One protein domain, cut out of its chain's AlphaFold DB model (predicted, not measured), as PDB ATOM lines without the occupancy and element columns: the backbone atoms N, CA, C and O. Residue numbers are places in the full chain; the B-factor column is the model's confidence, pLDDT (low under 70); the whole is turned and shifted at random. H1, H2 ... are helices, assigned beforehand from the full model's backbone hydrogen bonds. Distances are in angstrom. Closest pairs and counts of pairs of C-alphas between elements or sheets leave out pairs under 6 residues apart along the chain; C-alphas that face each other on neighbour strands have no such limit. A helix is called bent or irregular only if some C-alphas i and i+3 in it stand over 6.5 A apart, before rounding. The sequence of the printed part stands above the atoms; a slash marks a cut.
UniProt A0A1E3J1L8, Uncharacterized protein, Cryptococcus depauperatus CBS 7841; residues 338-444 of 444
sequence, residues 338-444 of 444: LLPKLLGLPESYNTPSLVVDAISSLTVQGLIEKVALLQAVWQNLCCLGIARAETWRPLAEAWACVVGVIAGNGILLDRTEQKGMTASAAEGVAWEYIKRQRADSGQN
ATOM      1  N   LEU A 338     -49.760  33.039 -40.528       96.00
ATOM      2  CA  LEU A 338     -50.003  32.822 -41.958       96.00
ATOM      3  C   LEU A 338     -49.755  31.364 -42.389       96.00
ATOM      4  O   LEU A 338     -50.442  30.857 -43.274       96.00
ATOM      5  N   LEU A 339     -48.798  30.681 -41.752       96.38
ATOM      6  CA  LEU A 339     -48.383  29.310 -42.078       96.38
ATOM      7  C   LEU A 339     -49.556  28.306 -42.173       96.38
ATOM      8  O   LEU A 339     -49.720  27.705 -43.237       96.38
ATOM      9  N   PRO A 340     -50.415  28.134 -41.146       96.25
ATOM     10  CA  PRO A 340     -51.542  27.206 -41.238       96.25
ATOM     11  C   PRO A 340     -52.537  27.617 -42.329       96.25
ATOM     12  O   PRO A 340     -53.042  26.765 -43.062       96.25
ATOM     13  N   LYS A 341     -52.769  28.922 -42.516       96.06
ATOM     14  CA  LYS A 341     -53.701  29.433 -43.529       96.06
ATOM     15  C   LYS A 341     -53.254  29.108 -44.954       96.06
ATOM     16  O   LYS A 341     -54.093  28.735 -45.772       96.06
ATOM     17  N   LEU A 342     -51.952  29.199 -45.234       97.19
ATOM     18  CA  LEU A 342     -51.356  28.842 -46.528       97.19
ATOM     19  C   LEU A 342     -51.600  27.377 -46.909       97.19
ATOM     20  O   LEU A 342     -51.688  27.052 -48.090       97.19
ATOM     21  N   LEU A 343     -51.721  26.503 -45.911       96.94
ATOM     22  CA  LEU A 343     -51.895  25.067 -46.097       96.94
ATOM     23  C   LEU A 343     -53.334  24.599 -45.842       96.94
ATOM     24  O   LEU A 343     -53.645  23.432 -46.080       96.94
ATOM     25  N   GLY A 344     -54.238  25.494 -45.435       95.62
ATOM     26  CA  GLY A 344     -55.619  25.156 -45.082       95.62
ATOM     27  C   GLY A 344     -55.724  24.311 -43.809       95.62
ATOM     28  O   GLY A 344     -56.584  23.439 -43.734       95.62
ATOM     29  N   LEU A 345     -54.829  24.538 -42.848       96.38
ATOM     30  CA  LEU A 345     -54.778  23.851 -41.559       96.38
ATOM     31  C   LEU A 345     -55.395  24.715 -40.439       96.38
ATOM     32  O   LEU A 345     -55.482  25.939 -40.590       96.38
ATOM     33  N   PRO A 346     -55.800  24.112 -39.305       95.25
ATOM     34  CA  PRO A 346     -56.203  24.855 -38.111       95.25
ATOM     35  C   PRO A 346     -55.085  25.754 -37.560       95.25
ATOM     36  O   PRO A 346     -53.902  25.454 -37.705       95.25
ATOM     37  N   GLU A 347     -55.450  26.830 -36.857       93.06
ATOM     38  CA  GLU A 347     -54.493  27.824 -36.331       93.06
ATOM     39  C   GLU A 347     -53.502  27.262 -35.296       93.06
ATOM     40  O   GLU A 347     -52.433  27.837 -35.087       93.06
ATOM     41  N   SER A 348     -53.814  26.115 -34.680       93.62
ATOM     42  CA  SER A 348     -52.912  25.399 -33.772       93.62
ATOM     43  C   SER A 348     -51.649  24.866 -34.463       93.62
ATOM     44  O   SER A 348     -50.641  24.637 -33.797       93.62
ATOM     45  N   TYR A 349     -51.667  24.700 -35.789       94.25
ATOM     46  CA  TYR A 349     -50.541  24.207 -36.588       94.25
ATOM     47  C   TYR A 349     -49.600  25.351 -36.981       94.25
ATOM     48  O   TYR A 349     -49.453  25.707 -38.149       94.25
ATOM     49  N   ASN A 350     -48.975  25.958 -35.977       91.88
ATOM     50  CA  ASN A 350     -48.160  27.166 -36.126       91.88
ATOM     51  C   ASN A 350     -46.642  26.912 -36.148       91.88
ATOM     52  O   ASN A 350     -45.875  27.868 -36.238       91.88
ATOM     53  N   THR A 351     -46.199  25.651 -36.091       93.81
ATOM     54  CA  THR A 351     -44.782  25.275 -36.198       93.81
ATOM     55  C   THR A 351     -44.543  24.311 -37.361       93.81
ATOM     56  O   THR A 351     -45.428  23.506 -37.666       93.81
ATOM     57  N   PRO A 352     -43.341  24.319 -37.975       93.69
ATOM     58  CA  PRO A 352     -43.005  23.398 -39.060       93.69
ATOM     59  C   PRO A 352     -43.218  21.923 -38.703       93.69
ATOM     60  O   PRO A 352     -43.788  21.190 -39.498       93.69
ATOM     61  N   SER A 353     -42.850  21.496 -37.489       94.44
ATOM     62  CA  SER A 353     -43.035  20.104 -37.051       94.44
ATOM     63  C   SER A 353     -44.503  19.677 -37.075       94.44
ATOM     64  O   SER A 353     -44.824  18.649 -37.663       94.44
ATOM     65  N   LEU A 354     -45.394  20.471 -36.466       95.69
ATOM     66  CA  LEU A 354     -46.829  20.163 -36.431       95.69
ATOM     67  C   LEU A 354     -47.424  20.159 -37.840       95.69
ATOM     68  O   LEU A 354     -48.269  19.328 -38.164       95.69
ATOM     69  N   VAL A 355     -46.986  21.098 -38.681       96.88
ATOM     70  CA  VAL A 355     -47.409  21.181 -40.079       96.88
ATOM     71  C   VAL A 355     -46.996  19.935 -40.853       96.88
ATOM     72  O   VAL A 355     -47.833  19.378 -41.556       96.88
ATOM     73  N   VAL A 356     -45.745  19.487 -40.710       96.94
ATOM     74  CA  VAL A 356     -45.238  18.263 -41.350       96.94
ATOM     75  C   VAL A 356     -46.081  17.062 -40.936       96.94
ATOM     76  O   VAL A 356     -46.507  16.311 -41.810       96.94
ATOM     77  N   ASP A 357     -46.408  16.929 -39.650       95.19
ATOM     78  CA  ASP A 357     -47.281  15.853 -39.168       95.19
ATOM     79  C   ASP A 357     -48.669  15.918 -39.818       95.19
ATOM     80  O   ASP A 357     -49.160  14.914 -40.331       95.19
ATOM     81  N   ALA A 358     -49.279  17.104 -39.893       96.50
ATOM     82  CA  ALA A 358     -50.593  17.272 -40.510       96.50
ATOM     83  C   ALA A 358     -50.600  16.903 -42.001       96.50
ATOM     84  O   ALA A 358     -51.489  16.184 -42.463       96.50
ATOM     85  N   ILE A 359     -49.614  17.391 -42.760       97.50
ATOM     86  CA  ILE A 359     -49.573  17.200 -44.215       97.50
ATOM     87  C   ILE A 359     -48.992  15.843 -44.625       97.50
ATOM     88  O   ILE A 359     -49.179  15.440 -45.768       97.50
ATOM     89  N   SER A 360     -48.316  15.132 -43.717       95.75
ATOM     90  CA  SER A 360     -47.736  13.806 -43.981       95.75
ATOM     91  C   SER A 360     -48.769  12.762 -44.404       95.75
ATOM     92  O   SER A 360     -48.448  11.847 -45.156       95.75
ATOM     93  N   SER A 361     -50.012  12.926 -43.944       93.69
ATOM     94  CA  SER A 361     -51.143  12.053 -44.262       93.69
ATOM     95  C   SER A 361     -51.780  12.336 -45.629       93.69
ATOM     96  O   SER A 361     -52.638  11.578 -46.081       93.69
ATOM     97  N   LEU A 362     -51.393  13.431 -46.293       96.69
ATOM     98  CA  LEU A 362     -51.951  13.800 -47.588       96.69
ATOM     99  C   LEU A 362     -51.400  12.910 -48.702       96.69
ATOM    100  O   LEU A 362     -50.240  12.499 -48.700       96.69
ATOM    101  N   THR A 363     -52.228  12.675 -49.718       95.06
ATOM    102  CA  THR A 363     -51.782  12.034 -50.958       95.06
ATOM    103  C   THR A 363     -50.782  12.927 -51.695       95.06
ATOM    104  O   THR A 363     -50.787  14.150 -51.535       95.06
ATOM    105  N   VAL A 364     -49.965  12.338 -52.577       90.75
ATOM    106  CA  VAL A 364     -49.060  13.107 -53.455       90.75
ATOM    107  C   VAL A 364     -49.837  14.172 -54.230       90.75
ATOM    108  O   VAL A 364     -49.414  15.321 -54.269       90.75
ATOM    109  N   GLN A 365     -51.011  13.826 -54.765       93.06
ATOM    110  CA  GLN A 365     -51.891  14.779 -55.443       93.06
ATOM    111  C   GLN A 365     -52.282  15.950 -54.527       93.06
ATOM    112  O   GLN A 365     -52.148  17.107 -54.922       93.06
ATOM    113  N   GLY A 366     -52.683  15.671 -53.282       96.25
ATOM    114  CA  GLY A 366     -52.999  16.707 -52.298       96.25
ATOM    115  C   GLY A 366     -51.799  17.603 -51.971       96.25
ATOM    116  O   GLY A 366     -51.955  18.817 -51.852       96.25
ATOM    117  N   LEU A 367     -50.588  17.045 -51.885       96.12
ATOM    118  CA  LEU A 367     -49.357  17.821 -51.697       96.12
ATOM    119  C   LEU A 367     -49.058  18.719 -52.907       96.12
ATOM    120  O   LEU A 367     -48.718  19.887 -52.729       96.12
ATOM    121  N   ILE A 368     -49.243  18.218 -54.131       94.62
ATOM    122  CA  ILE A 368     -49.084  19.002 -55.365       94.62
ATOM    123  C   ILE A 368     -50.095  20.154 -55.428       94.62
ATOM    124  O   ILE A 368     -49.732  21.269 -55.803       94.62
ATOM    125  N   GLU A 369     -51.336  19.941 -54.990       95.12
ATOM    126  CA  GLU A 369     -52.329  21.015 -54.867       95.12
ATOM    127  C   GLU A 369     -51.883  22.098 -53.874       95.12
ATOM    128  O   GLU A 369     -52.069  23.290 -54.138       95.12
ATOM    129  N   LYS A 370     -51.224  21.721 -52.765       97.06
ATOM    130  CA  LYS A 370     -50.607  22.699 -51.853       97.06
ATOM    131  C   LYS A 370     -49.460  23.449 -52.525       97.06
ATOM    132  O   LYS A 370     -49.419  24.670 -52.410       97.06
ATOM    133  N   VAL A 371     -48.576  22.776 -53.267       96.00
ATOM    134  CA  VAL A 371     -47.509  23.445 -54.042       96.00
ATOM    135  C   VAL A 371     -48.102  24.470 -55.013       96.00
ATOM    136  O   VAL A 371     -47.649  25.614 -55.048       96.00
ATOM    137  N   ALA A 372     -49.152  24.098 -55.753       94.56
ATOM    138  CA  ALA A 372     -49.830  24.991 -56.688       94.56
ATOM    139  C   ALA A 372     -50.441  26.215 -55.982       94.56
ATOM    140  O   ALA A 372     -50.304  27.341 -56.465       94.56
ATOM    141  N   LEU A 373     -51.063  26.021 -54.815       96.38
ATOM    142  CA  LEU A 373     -51.597  27.117 -54.005       96.38
ATOM    143  C   LEU A 373     -50.489  28.051 -53.491       96.38
ATOM    144  O   LEU A 373     -50.623  29.268 -53.600       96.38
ATOM    145  N   LEU A 374     -49.388  27.508 -52.964       97.25
ATOM    146  CA  LEU A 374     -48.256  28.305 -52.476       97.25
ATOM    147  C   LEU A 374     -47.605  29.106 -53.608       97.25
ATOM    148  O   LEU A 374     -47.304  30.286 -53.429       97.25
ATOM    149  N   GLN A 375     -47.455  28.499 -54.786       95.00
ATOM    150  CA  GLN A 375     -46.969  29.174 -55.987       95.00
ATOM    151  C   GLN A 375     -47.912  30.308 -56.408       95.00
ATOM    152  O   GLN A 375     -47.462  31.412 -56.707       95.00
ATOM    153  N   ALA A 376     -49.223  30.070 -56.385       95.06
ATOM    154  CA  ALA A 376     -50.229  31.087 -56.676       95.06
ATOM    155  C   ALA A 376     -50.171  32.270 -55.691       95.06
ATOM    156  O   ALA A 376     -50.233  33.429 -56.109       95.06
ATOM    157  N   VAL A 377     -50.005  31.999 -54.391       97.00
ATOM    158  CA  VAL A 377     -49.802  33.044 -53.378       97.00
ATOM    159  C   VAL A 377     -48.510  33.810 -53.657       97.00
ATOM    160  O   VAL A 377     -48.550  35.035 -53.731       97.00
ATOM    161  N   TRP A 378     -47.391  33.113 -53.883       96.38
ATOM    162  CA  TRP A 378     -46.099  33.715 -54.231       96.38
ATOM    163  C   TRP A 378     -46.223  34.681 -55.418       96.38
ATOM    164  O   TRP A 378     -45.844  35.847 -55.313       96.38
ATOM    165  N   GLN A 379     -46.835  34.236 -56.519       94.44
ATOM    166  CA  GLN A 379     -47.029  35.045 -57.726       94.44
ATOM    167  C   GLN A 379     -47.865  36.302 -57.452       94.44
ATOM    168  O   GLN A 379     -47.524  37.393 -57.915       94.44
ATOM    169  N   ASN A 380     -48.942  36.175 -56.678       96.06
ATOM    170  CA  ASN A 380     -49.777  37.314 -56.315       96.06
ATOM    171  C   ASN A 380     -49.044  38.298 -55.382       96.06
ATOM    172  O   ASN A 380     -49.176  39.506 -55.572       96.06
ATOM    173  N   LEU A 381     -48.245  37.822 -54.416       95.75
ATOM    174  CA  LEU A 381     -47.419  38.690 -53.561       95.75
ATOM    175  C   LEU A 381     -46.413  39.496 -54.394       95.75
ATOM    176  O   LEU A 381     -46.275  40.704 -54.185       95.75
ATOM    177  N   CYS A 382     -45.765  38.851 -55.373       93.75
ATOM    178  CA  CYS A 382     -44.898  39.517 -56.349       93.75
ATOM    179  C   CYS A 382     -45.666  40.589 -57.137       93.75
ATOM    180  O   CYS A 382     -45.203  41.719 -57.266       93.75
ATOM    181  N   CYS A 383     -46.854  40.246 -57.642       92.69
ATOM    182  CA  CYS A 383     -47.695  41.128 -58.452       92.69
ATOM    183  C   CYS A 383     -48.182  42.368 -57.678       92.69
ATOM    184  O   CYS A 383     -48.242  43.472 -58.224       92.69
ATOM    185  N   LEU A 384     -48.475  42.214 -56.386       93.56
ATOM    186  CA  LEU A 384     -48.875  43.310 -55.497       93.56
ATOM    187  C   LEU A 384     -47.675  44.102 -54.946       93.56
ATOM    188  O   LEU A 384     -47.826  45.243 -54.504       93.56
ATOM    189  N   GLY A 385     -46.472  43.528 -55.000       93.75
ATOM    190  CA  GLY A 385     -45.257  44.136 -54.467       93.75
ATOM    191  C   GLY A 385     -45.250  44.165 -52.938       93.75
ATOM    192  O   GLY A 385     -44.952  45.196 -52.342       93.75
ATOM    193  N   ILE A 386     -45.626  43.058 -52.294       93.19
ATOM    194  CA  ILE A 386     -45.612  42.934 -50.829       93.19
ATOM    195  C   ILE A 386     -44.220  42.477 -50.381       93.19
ATOM    196  O   ILE A 386     -43.841  41.337 -50.619       93.19
ATOM    197  N   ALA A 387     -43.456  43.345 -49.712       89.44
ATOM    198  CA  ALA A 387     -42.048  43.087 -49.363       89.44
ATOM    199  C   ALA A 387     -41.810  42.526 -47.942       89.44
ATOM    200  O   ALA A 387     -40.681  42.204 -47.580       89.44
ATOM    201  N   ARG A 388     -42.850  42.416 -47.109       88.88
ATOM    202  CA  ARG A 388     -42.708  42.150 -45.664       88.88
ATOM    203  C   ARG A 388     -42.114  40.783 -45.348       88.88
ATOM    204  O   ARG A 388     -42.683  39.760 -45.734       88.88
ATOM    205  N   ALA A 389     -41.028  40.752 -44.578       89.81
ATOM    206  CA  ALA A 389     -40.345  39.516 -44.195       89.81
ATOM    207  C   ALA A 389     -41.270  38.546 -43.437       89.81
ATOM    208  O   ALA A 389     -41.198  37.335 -43.640       89.81
ATOM    209  N   GLU A 390     -42.195  39.077 -42.640       91.06
ATOM    210  CA  GLU A 390     -43.208  38.340 -41.874       91.06
ATOM    211  C   GLU A 390     -44.213  37.612 -42.775       91.06
ATOM    212  O   GLU A 390     -44.885  36.691 -42.330       91.06
ATOM    213  N   THR A 391     -44.315  38.007 -44.047       94.31
ATOM    214  CA  THR A 391     -45.147  37.330 -45.055       94.31
ATOM    215  C   THR A 391     -44.339  36.267 -45.796       94.31
ATOM    216  O   THR A 391     -44.795  35.142 -45.987       94.31
ATOM    217  N   TRP A 392     -43.109  36.611 -46.182       94.69
ATOM    218  CA  TRP A 392     -42.226  35.738 -46.957       94.69
ATOM    219  C   TRP A 392     -41.697  34.545 -46.160       94.69
ATOM    220  O   TRP A 392     -41.560  33.459 -46.720       94.69
ATOM    221  N   ARG A 393     -41.425  34.718 -44.861       94.62
ATOM    222  CA  ARG A 393     -40.913  33.643 -44.002       94.62
ATOM    223  C   ARG A 393     -41.917  32.486 -43.854       94.62
ATOM    224  O   ARG A 393     -41.537  31.379 -44.228       94.62
ATOM    225  N   PRO A 394     -43.185  32.695 -43.439       95.62
ATOM    226  CA  PRO A 394     -44.173  31.613 -43.383       95.62
ATOM    227  C   PRO A 394     -44.432  30.947 -44.737       95.62
ATOM    228  O   PRO A 394     -44.664  29.745 -44.793       95.62
ATOM    229  N   LEU A 395     -44.367  31.702 -45.841       97.00
ATOM    230  CA  LEU A 395     -44.486  31.140 -47.189       97.00
ATOM    231  C   LEU A 395     -43.320  30.203 -47.526       97.00
ATOM    232  O   LEU A 395     -43.542  29.113 -48.051       97.00
ATOM    233  N   ALA A 396     -42.089  30.603 -47.203       95.62
ATOM    234  CA  ALA A 396     -40.905  29.772 -47.392       95.62
ATOM    235  C   ALA A 396     -40.927  28.524 -46.492       95.62
ATOM    236  O   ALA A 396     -40.547  27.444 -46.939       95.62
ATOM    237  N   GLU A 397     -41.406  28.652 -45.253       96.12
ATOM    238  CA  GLU A 397     -41.601  27.527 -44.332       96.12
ATOM    239  C   GLU A 397     -42.661  26.552 -44.852       96.12
ATOM    240  O   GLU A 397     -42.399  25.352 -44.917       96.12
ATOM    241  N   ALA A 398     -43.819  27.051 -45.297       97.44
ATOM    242  CA  ALA A 398     -44.867  26.232 -45.905       97.44
ATOM    243  C   ALA A 398     -44.343  25.479 -47.137       97.44
ATOM    244  O   ALA A 398     -44.580  24.281 -47.283       97.44
ATOM    245  N   TRP A 399     -43.583  26.172 -47.994       97.25
ATOM    246  CA  TRP A 399     -42.939  25.580 -49.163       97.25
ATOM    247  C   TRP A 399     -41.970  24.468 -48.771       97.25
ATOM    248  O   TRP A 399     -42.057  23.362 -49.300       97.25
ATOM    249  N   ALA A 400     -41.080  24.737 -47.814       96.44
ATOM    250  CA  ALA A 400     -40.124  23.756 -47.319       96.44
ATOM    251  C   ALA A 400     -40.821  22.528 -46.719       96.44
ATOM    252  O   ALA A 400     -40.387  21.410 -46.981       96.44
ATOM    253  N   CYS A 401     -41.918  22.725 -45.983       97.56
ATOM    254  CA  CYS A 401     -42.702  21.630 -45.418       97.56
ATOM    255  C   CYS A 401     -43.268  20.721 -46.515       97.56
ATOM    256  O   CYS A 401     -43.018  19.519 -46.521       97.56
ATOM    257  N   VAL A 402     -43.995  21.299 -47.476       97.44
ATOM    258  CA  VAL A 402     -44.661  20.529 -48.538       97.44
ATOM    259  C   VAL A 402     -43.644  19.852 -49.458       97.44
ATOM    260  O   VAL A 402     -43.738  18.652 -49.701       97.44
ATOM    261  N   VAL A 403     -42.643  20.595 -49.941       95.69
ATOM    262  CA  VAL A 403     -41.610  20.043 -50.832       95.69
ATOM    263  C   VAL A 403     -40.753  19.009 -50.108       95.69
ATOM    264  O   VAL A 403     -40.396  18.000 -50.709       95.69
ATOM    265  N   GLY A 404     -40.466  19.216 -48.822       95.00
ATOM    266  CA  GLY A 404     -39.738  18.253 -48.003       95.00
ATOM    267  C   GLY A 404     -40.479  16.927 -47.856       95.00
ATOM    268  O   GLY A 404     -39.880  15.877 -48.062       95.00
ATOM    269  N   VAL A 405     -41.789  16.952 -47.595       96.56
ATOM    270  CA  VAL A 405     -42.605  15.725 -47.526       96.56
ATOM    271  C   VAL A 405     -42.686  15.026 -48.890       96.56
ATOM    272  O   VAL A 405     -42.546  13.806 -48.956       96.56
ATOM    273  N   ILE A 406     -42.833  15.769 -49.995       94.69
ATOM    274  CA  ILE A 406     -42.796  15.189 -51.354       94.69
ATOM    275  C   ILE A 406     -41.444  14.511 -51.622       94.69
ATOM    276  O   ILE A 406     -41.403  13.363 -52.061       94.69
ATOM    277  N   ALA A 407     -40.337  15.202 -51.343       91.94
ATOM    278  CA  ALA A 407     -38.994  14.672 -51.550       91.94
ATOM    279  C   ALA A 407     -38.724  13.450 -50.662       91.94
ATOM    280  O   ALA A 407     -38.189  12.449 -51.133       91.94
ATOM    281  N   GLY A 408     -39.147  13.502 -49.398       92.44
ATOM    282  CA  GLY A 408     -39.020  12.396 -48.458       92.44
ATOM    283  C   GLY A 408     -39.784  11.151 -48.908       92.44
ATOM    284  O   GLY A 408     -39.227  10.056 -48.869       92.44
ATOM    285  N   ASN A 409     -41.005  11.319 -49.429       92.44
ATOM    286  CA  ASN A 409     -41.752  10.237 -50.074       92.44
ATOM    287  C   ASN A 409     -40.984   9.634 -51.258       92.44
ATOM    288  O   ASN A 409     -40.895   8.415 -51.369       92.44
ATOM    289  N   GLY A 410     -40.382  10.468 -52.109       89.44
ATOM    290  CA  GLY A 410     -39.543   9.999 -53.216       89.44
ATOM    291  C   GLY A 410     -38.348   9.159 -52.750       89.44
ATOM    292  O   GLY A 410     -38.111   8.077 -53.277       89.44
ATOM    293  N   ILE A 411     -37.636   9.608 -51.713       89.19
ATOM    294  CA  ILE A 411     -36.467   8.898 -51.162       89.19
ATOM    295  C   ILE A 411     -36.867   7.564 -50.514       89.19
ATOM    296  O   ILE A 411     -36.162   6.567 -50.673       89.19
ATOM    297  N   LEU A 412     -37.998   7.519 -49.797       89.12
ATOM    298  CA  LEU A 412     -38.516   6.274 -49.211       89.12
ATOM    299  C   LEU A 412     -38.815   5.215 -50.282       89.12
ATOM    300  O   LEU A 412     -38.652   4.023 -50.019       89.12
ATOM    301  N   LEU A 413     -39.209   5.643 -51.485       87.44
ATOM    302  CA  LEU A 413     -39.440   4.753 -52.621       87.44
ATOM    303  C   LEU A 413     -38.133   4.284 -53.285       87.44
ATOM    304  O   LEU A 413     -38.059   3.130 -53.700       87.44
ATOM    305  N   ASP A 414     -37.107   5.140 -53.367       81.06
ATOM    306  CA  ASP A 414     -35.897   4.881 -54.170       81.06
ATOM    307  C   ASP A 414     -34.842   3.987 -53.468       81.06
ATOM    308  O   ASP A 414     -33.939   3.461 -54.107       81.06
ATOM    309  N   ARG A 415     -34.932   3.735 -52.151       72.12
ATOM    310  CA  ARG A 415     -33.955   2.935 -51.349       72.12
ATOM    311  C   ARG A 415     -32.472   3.351 -51.471       72.12
ATOM    312  O   ARG A 415     -31.622   2.765 -50.802       72.12
ATOM    313  N   THR A 416     -32.137   4.350 -52.278       66.25
ATOM    314  CA  THR A 416     -30.788   4.855 -52.506       66.25
ATOM    315  C   THR A 416     -30.498   5.985 -51.522       66.25
ATOM    316  O   THR A 416     -31.041   7.084 -51.599       66.25
ATOM    317  N   GLU A 417     -29.617   5.723 -50.557       62.16
ATOM    318  CA  GLU A 417     -29.158   6.755 -49.627       62.16
ATOM    319  C   GLU A 417     -28.078   7.619 -50.292       62.16
ATOM    320  O   GLU A 417     -26.888   7.318 -50.230       62.16
ATOM    321  N   GLN A 418     -28.476   8.723 -50.925       59.75
ATOM    322  CA  GLN A 418     -27.530   9.779 -51.285       59.75
ATOM    323  C   GLN A 418     -27.428  10.789 -50.145       59.75
ATOM    324  O   GLN A 418     -28.222  11.719 -50.017       59.75
ATOM    325  N   LYS A 419     -26.422  10.592 -49.292       56.38
ATOM    326  CA  LYS A 419     -26.071  11.514 -48.213       56.38
ATOM    327  C   LYS A 419     -24.901  12.376 -48.668       56.38
ATOM    328  O   LYS A 419     -23.756  11.941 -48.621       56.38
ATOM    329  N   GLY A 420     -25.179  13.601 -49.099       56.81
ATOM    330  CA  GLY A 420     -24.108  14.555 -49.365       56.81
ATOM    331  C   GLY A 420     -24.484  15.660 -50.330       56.81
ATOM    332  O   GLY A 420     -24.120  15.590 -51.494       56.81
ATOM    333  N   MET A 421     -25.142  16.708 -49.838       56.31
ATOM    334  CA  MET A 421     -25.019  18.061 -50.379       56.31
ATOM    335  C   MET A 421     -25.643  19.074 -49.413       56.31
ATOM    336  O   MET A 421     -26.279  18.713 -48.430       56.31
ATOM    337  N   THR A 422     -25.347  20.355 -49.622       56.50
ATOM    338  CA  THR A 422     -25.725  21.469 -48.742       56.50
ATOM    339  C   THR A 422     -27.231  21.507 -48.462       56.50
ATOM    340  O   THR A 422     -28.006  21.837 -49.362       56.50
ATOM    341  N   ALA A 423     -27.609  21.241 -47.208       72.75
ATOM    342  CA  ALA A 423     -28.995  21.057 -46.794       72.75
ATOM    343  C   ALA A 423     -29.847  22.315 -47.019       72.75
ATOM    344  O   ALA A 423     -29.681  23.344 -46.359       72.75
ATOM    345  N   SER A 424     -30.782  22.239 -47.963       87.00
ATOM    346  CA  SER A 424     -31.874  23.216 -48.037       87.00
ATOM    347  C   SER A 424     -32.862  23.020 -46.874       87.00
ATOM    348  O   SER A 424     -32.904  21.955 -46.263       87.00
ATOM    349  N   ALA A 425     -33.709  24.015 -46.581       89.25
ATOM    350  CA  ALA A 425     -34.754  23.857 -45.561       89.25
ATOM    351  C   ALA A 425     -35.721  22.702 -45.895       89.25
ATOM    352  O   ALA A 425     -36.070  21.923 -45.015       89.25
ATOM    353  N   ALA A 426     -36.097  22.555 -47.172       91.19
ATOM    354  CA  ALA A 426     -36.943  21.454 -47.634       91.19
ATOM    355  C   ALA A 426     -36.262  20.089 -47.458       91.19
ATOM    356  O   ALA A 426     -36.900  19.119 -47.071       91.19
ATOM    357  N   GLU A 427     -34.953  20.016 -47.691       90.56
ATOM    358  CA  GLU A 427     -34.172  18.798 -47.472       90.56
ATOM    359  C   GLU A 427     -34.078  18.436 -45.986       90.56
ATOM    360  O   GLU A 427     -34.224  17.270 -45.630       90.56
ATOM    361  N   GLY A 428     -33.909  19.430 -45.108       90.50
ATOM    362  CA  GLY A 428     -33.985  19.224 -43.660       90.50
ATOM    363  C   GLY A 428     -35.319  18.598 -43.242       90.50
ATOM    364  O   GLY A 428     -35.326  17.596 -42.529       90.50
ATOM    365  N   VAL A 429     -36.430  19.129 -43.765       93.81
ATOM    366  CA  VAL A 429     -37.765  18.551 -43.551       93.81
ATOM    367  C   VAL A 429     -37.868  17.136 -44.125       93.81
ATOM    368  O   VAL A 429     -38.419  16.259 -43.467       93.81
ATOM    369  N   ALA A 430     -37.339  16.886 -45.326       93.19
ATOM    370  CA  ALA A 430     -37.397  15.568 -45.959       93.19
ATOM    371  C   ALA A 430     -36.728  14.494 -45.091       93.19
ATOM    372  O   ALA A 430     -37.317  13.443 -44.839       93.19
ATOM    373  N   TRP A 431     -35.526  14.768 -44.576       92.00
ATOM    374  CA  TRP A 431     -34.812  13.838 -43.699       92.00
ATOM    375  C   TRP A 431     -35.499  13.648 -42.348       92.00
ATOM    376  O   TRP A 431     -35.532  12.531 -41.830       92.00
ATOM    377  N   GLU A 432     -36.069  14.712 -41.783       92.62
ATOM    378  CA  GLU A 432     -36.868  14.618 -40.564       92.62
ATOM    379  C   GLU A 432     -38.107  13.737 -40.770       92.62
ATOM    380  O   GLU A 432     -38.368  12.841 -39.966       92.62
ATOM    381  N   TYR A 433     -38.819  13.935 -41.879       94.69
ATOM    382  CA  TYR A 433     -39.968  13.127 -42.271       94.69
ATOM    383  C   TYR A 433     -39.594  11.647 -42.448       94.69
ATOM    384  O   TYR A 433     -40.223  10.783 -41.839       94.69
ATOM    385  N   ILE A 434     -38.526  11.346 -43.196       93.25
ATOM    386  CA  ILE A 434     -38.025   9.972 -43.392       93.25
ATOM    387  C   ILE A 434     -37.709   9.311 -42.049       93.25
ATOM    388  O   ILE A 434     -38.074   8.159 -41.822       93.25
ATOM    389  N   LYS A 435     -37.033  10.035 -41.148       91.94
ATOM    390  CA  LYS A 435     -36.678   9.521 -39.822       91.94
ATOM    391  C   LYS A 435     -37.924   9.120 -39.025       91.94
ATOM    392  O   LYS A 435     -37.903   8.071 -38.388       91.94
ATOM    393  N   ARG A 436     -38.991   9.927 -39.076       93.12
ATOM    394  CA  ARG A 436     -40.276   9.625 -38.420       93.12
ATOM    395  C   ARG A 436     -40.938   8.390 -39.033       93.12
ATOM    396  O   ARG A 436     -41.244   7.455 -38.308       93.12
ATOM    397  N   GLN A 437     -41.029   8.325 -40.362       93.31
ATOM    398  CA  GLN A 437     -41.631   7.181 -41.060       93.31
ATOM    399  C   GLN A 437     -40.900   5.857 -40.782       93.31
ATOM    400  O   GLN A 437     -41.537   4.828 -40.558       93.31
ATOM    401  N   ARG A 438     -39.560   5.869 -40.739       90.88
ATOM    402  CA  ARG A 438     -38.769   4.680 -40.378       90.88
ATOM    403  C   ARG A 438     -39.049   4.237 -38.939       90.88
ATOM    404  O   ARG A 438     -39.289   3.051 -38.719       90.88
ATOM    405  N   ALA A 439     -39.097   5.183 -37.998       92.31
ATOM    406  CA  ALA A 439     -39.423   4.900 -36.600       92.31
ATOM    407  C   ALA A 439     -40.825   4.282 -36.439       92.31
ATOM    408  O   ALA A 439     -40.966   3.292 -35.725       92.31
ATOM    409  N   ASP A 440     -41.827   4.802 -37.155       90.12
ATOM    410  CA  ASP A 440     -43.203   4.289 -37.116       90.12
ATOM    411  C   ASP A 440     -43.327   2.894 -37.755       90.12
ATOM    412  O   ASP A 440     -44.123   2.065 -37.316       90.12
ATOM    413  N   SER A 441     -42.508   2.600 -38.771       87.56
ATOM    414  CA  SER A 441     -42.507   1.308 -39.471       87.56
ATOM    415  C   SER A 441     -41.792   0.170 -38.725       87.56
ATOM    416  O   SER A 441     -41.828  -0.975 -39.180       87.56
ATOM    417  N   GLY A 442     -41.112   0.458 -37.608       83.00
ATOM    418  CA  GLY A 442     -40.323  -0.531 -36.861       83.00
ATOM    419  C   GLY A 442     -39.099  -1.077 -37.612       83.00
ATOM    420  O   GLY A 442     -38.485  -2.041 -37.157       83.00
ATOM    421  N   GLN A 443     -38.738  -0.483 -38.754       61.59
ATOM    422  CA  GLN A 443     -37.529  -0.804 -39.511       61.59
ATOM    423  C   GLN A 443     -36.364   0.032 -38.963       61.59
ATOM    424  O   GLN A 443     -36.134   1.154 -39.418       61.59
ATOM    425  N   ASN A 444     -35.669  -0.503 -37.957       53.03
ATOM    426  CA  ASN A 444     -34.372   0.015 -37.503       53.03
ATOM    427  C   ASN A 444     -33.218  -0.673 -38.225       53.03
ATOM    428  O   ASN A 444     -33.260  -1.921 -38.327       53.03
TER     429      ASN A 444
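Overview. This is residues 338 to 444 of the 444 residues of an uncharacterized protein of Cryptococcus depauperatus CBS 7841 (UniProt A0A1E3J1L8). One long helix, H4, runs through the middle of an elongated all-helix body, with H3 folded beside it as a long helical hairpin and H5 crossing it at a slant. The short helices H1 and H2 pack on H4 too, H1 also meeting H3 and H2 also meeting H5, while residues 413 to 422 stick out as a loop and residues 439 to 444 as a tail. The printed part has 107 residues with five named helices, H1 to H5 in order along the chain, and no named strand. The whole is compact, with a radius of gyration of the C-alphas of 14.5 A and spans of 48 by 30 by 23 A.

Along the chain. The longest helix, H4, covers residues 389 to 414 and measures 36.3 A, from C-alpha 389 at (-40.345, 39.516, -44.195) to C-alpha 414 at (-35.897, 4.881, -54.170). It is neither bent nor irregular, but only just: C-alphas 391 and 394 are 6.0 A apart. H3, residues 364 to 384, is 30.3 A long, and H5, residues 425 to 440, is 22.9 A. H2 holds residues 352 to 360 and is 11.8 A long. H1, residues 338 to 343, is 9.0 A long and begins with C-alpha 338 at (-50.003, 32.822, -41.958).

Arrangement. H4 is the hub, touching the other four helices. H3 and H4 form a hairpin at a shallow tilt of 26 degrees, opposite ways, with Leu 367 and Val 402 as the closest C-alphas at 6.3 A. H5 touches H4 at a steep tilt of 48 degrees, the same way; the closest C-alphas, of Ala 400 and Ala 426, are 3.9 A apart. H2 touches residues 397 to 405 of H4 at a steep tilt of 47 degrees, with the C-alphas of Val 356 and Cys 401 closest at 5.9 A. H2 and H5 only just touch, with 3 pairs of C-alphas within 8 A, the closest being Val 356 and Tyr 433 at 7.4 A. H1 touches residues 391 to 398 of H4, where the C-alphas of Leu 339 and Pro 394 are closest at 5.0 A. H1 and H3 only just touch, with 3 pairs of C-alphas within 8 A, closest at Leu 343 and Lys 370, 6.4 A. H1 and H5 are apart, and so are H3 and H5. Every O i to N i+4 pair is within hydrogen-bond range in H2, H3 and H5, against 1 of 2 in H1 and 21 of 22 in H4.

Size, cuts and confidence. The two C-alphas farthest apart, of Leu 384 and Asn 444, are 49.1 A from each other. The printed part has no cut and no long link, and it ends at residue 444, the chain's last. The mean pLDDT of the printed part is 90.4; residues 416 to 422 and 443 to 444 are under 70.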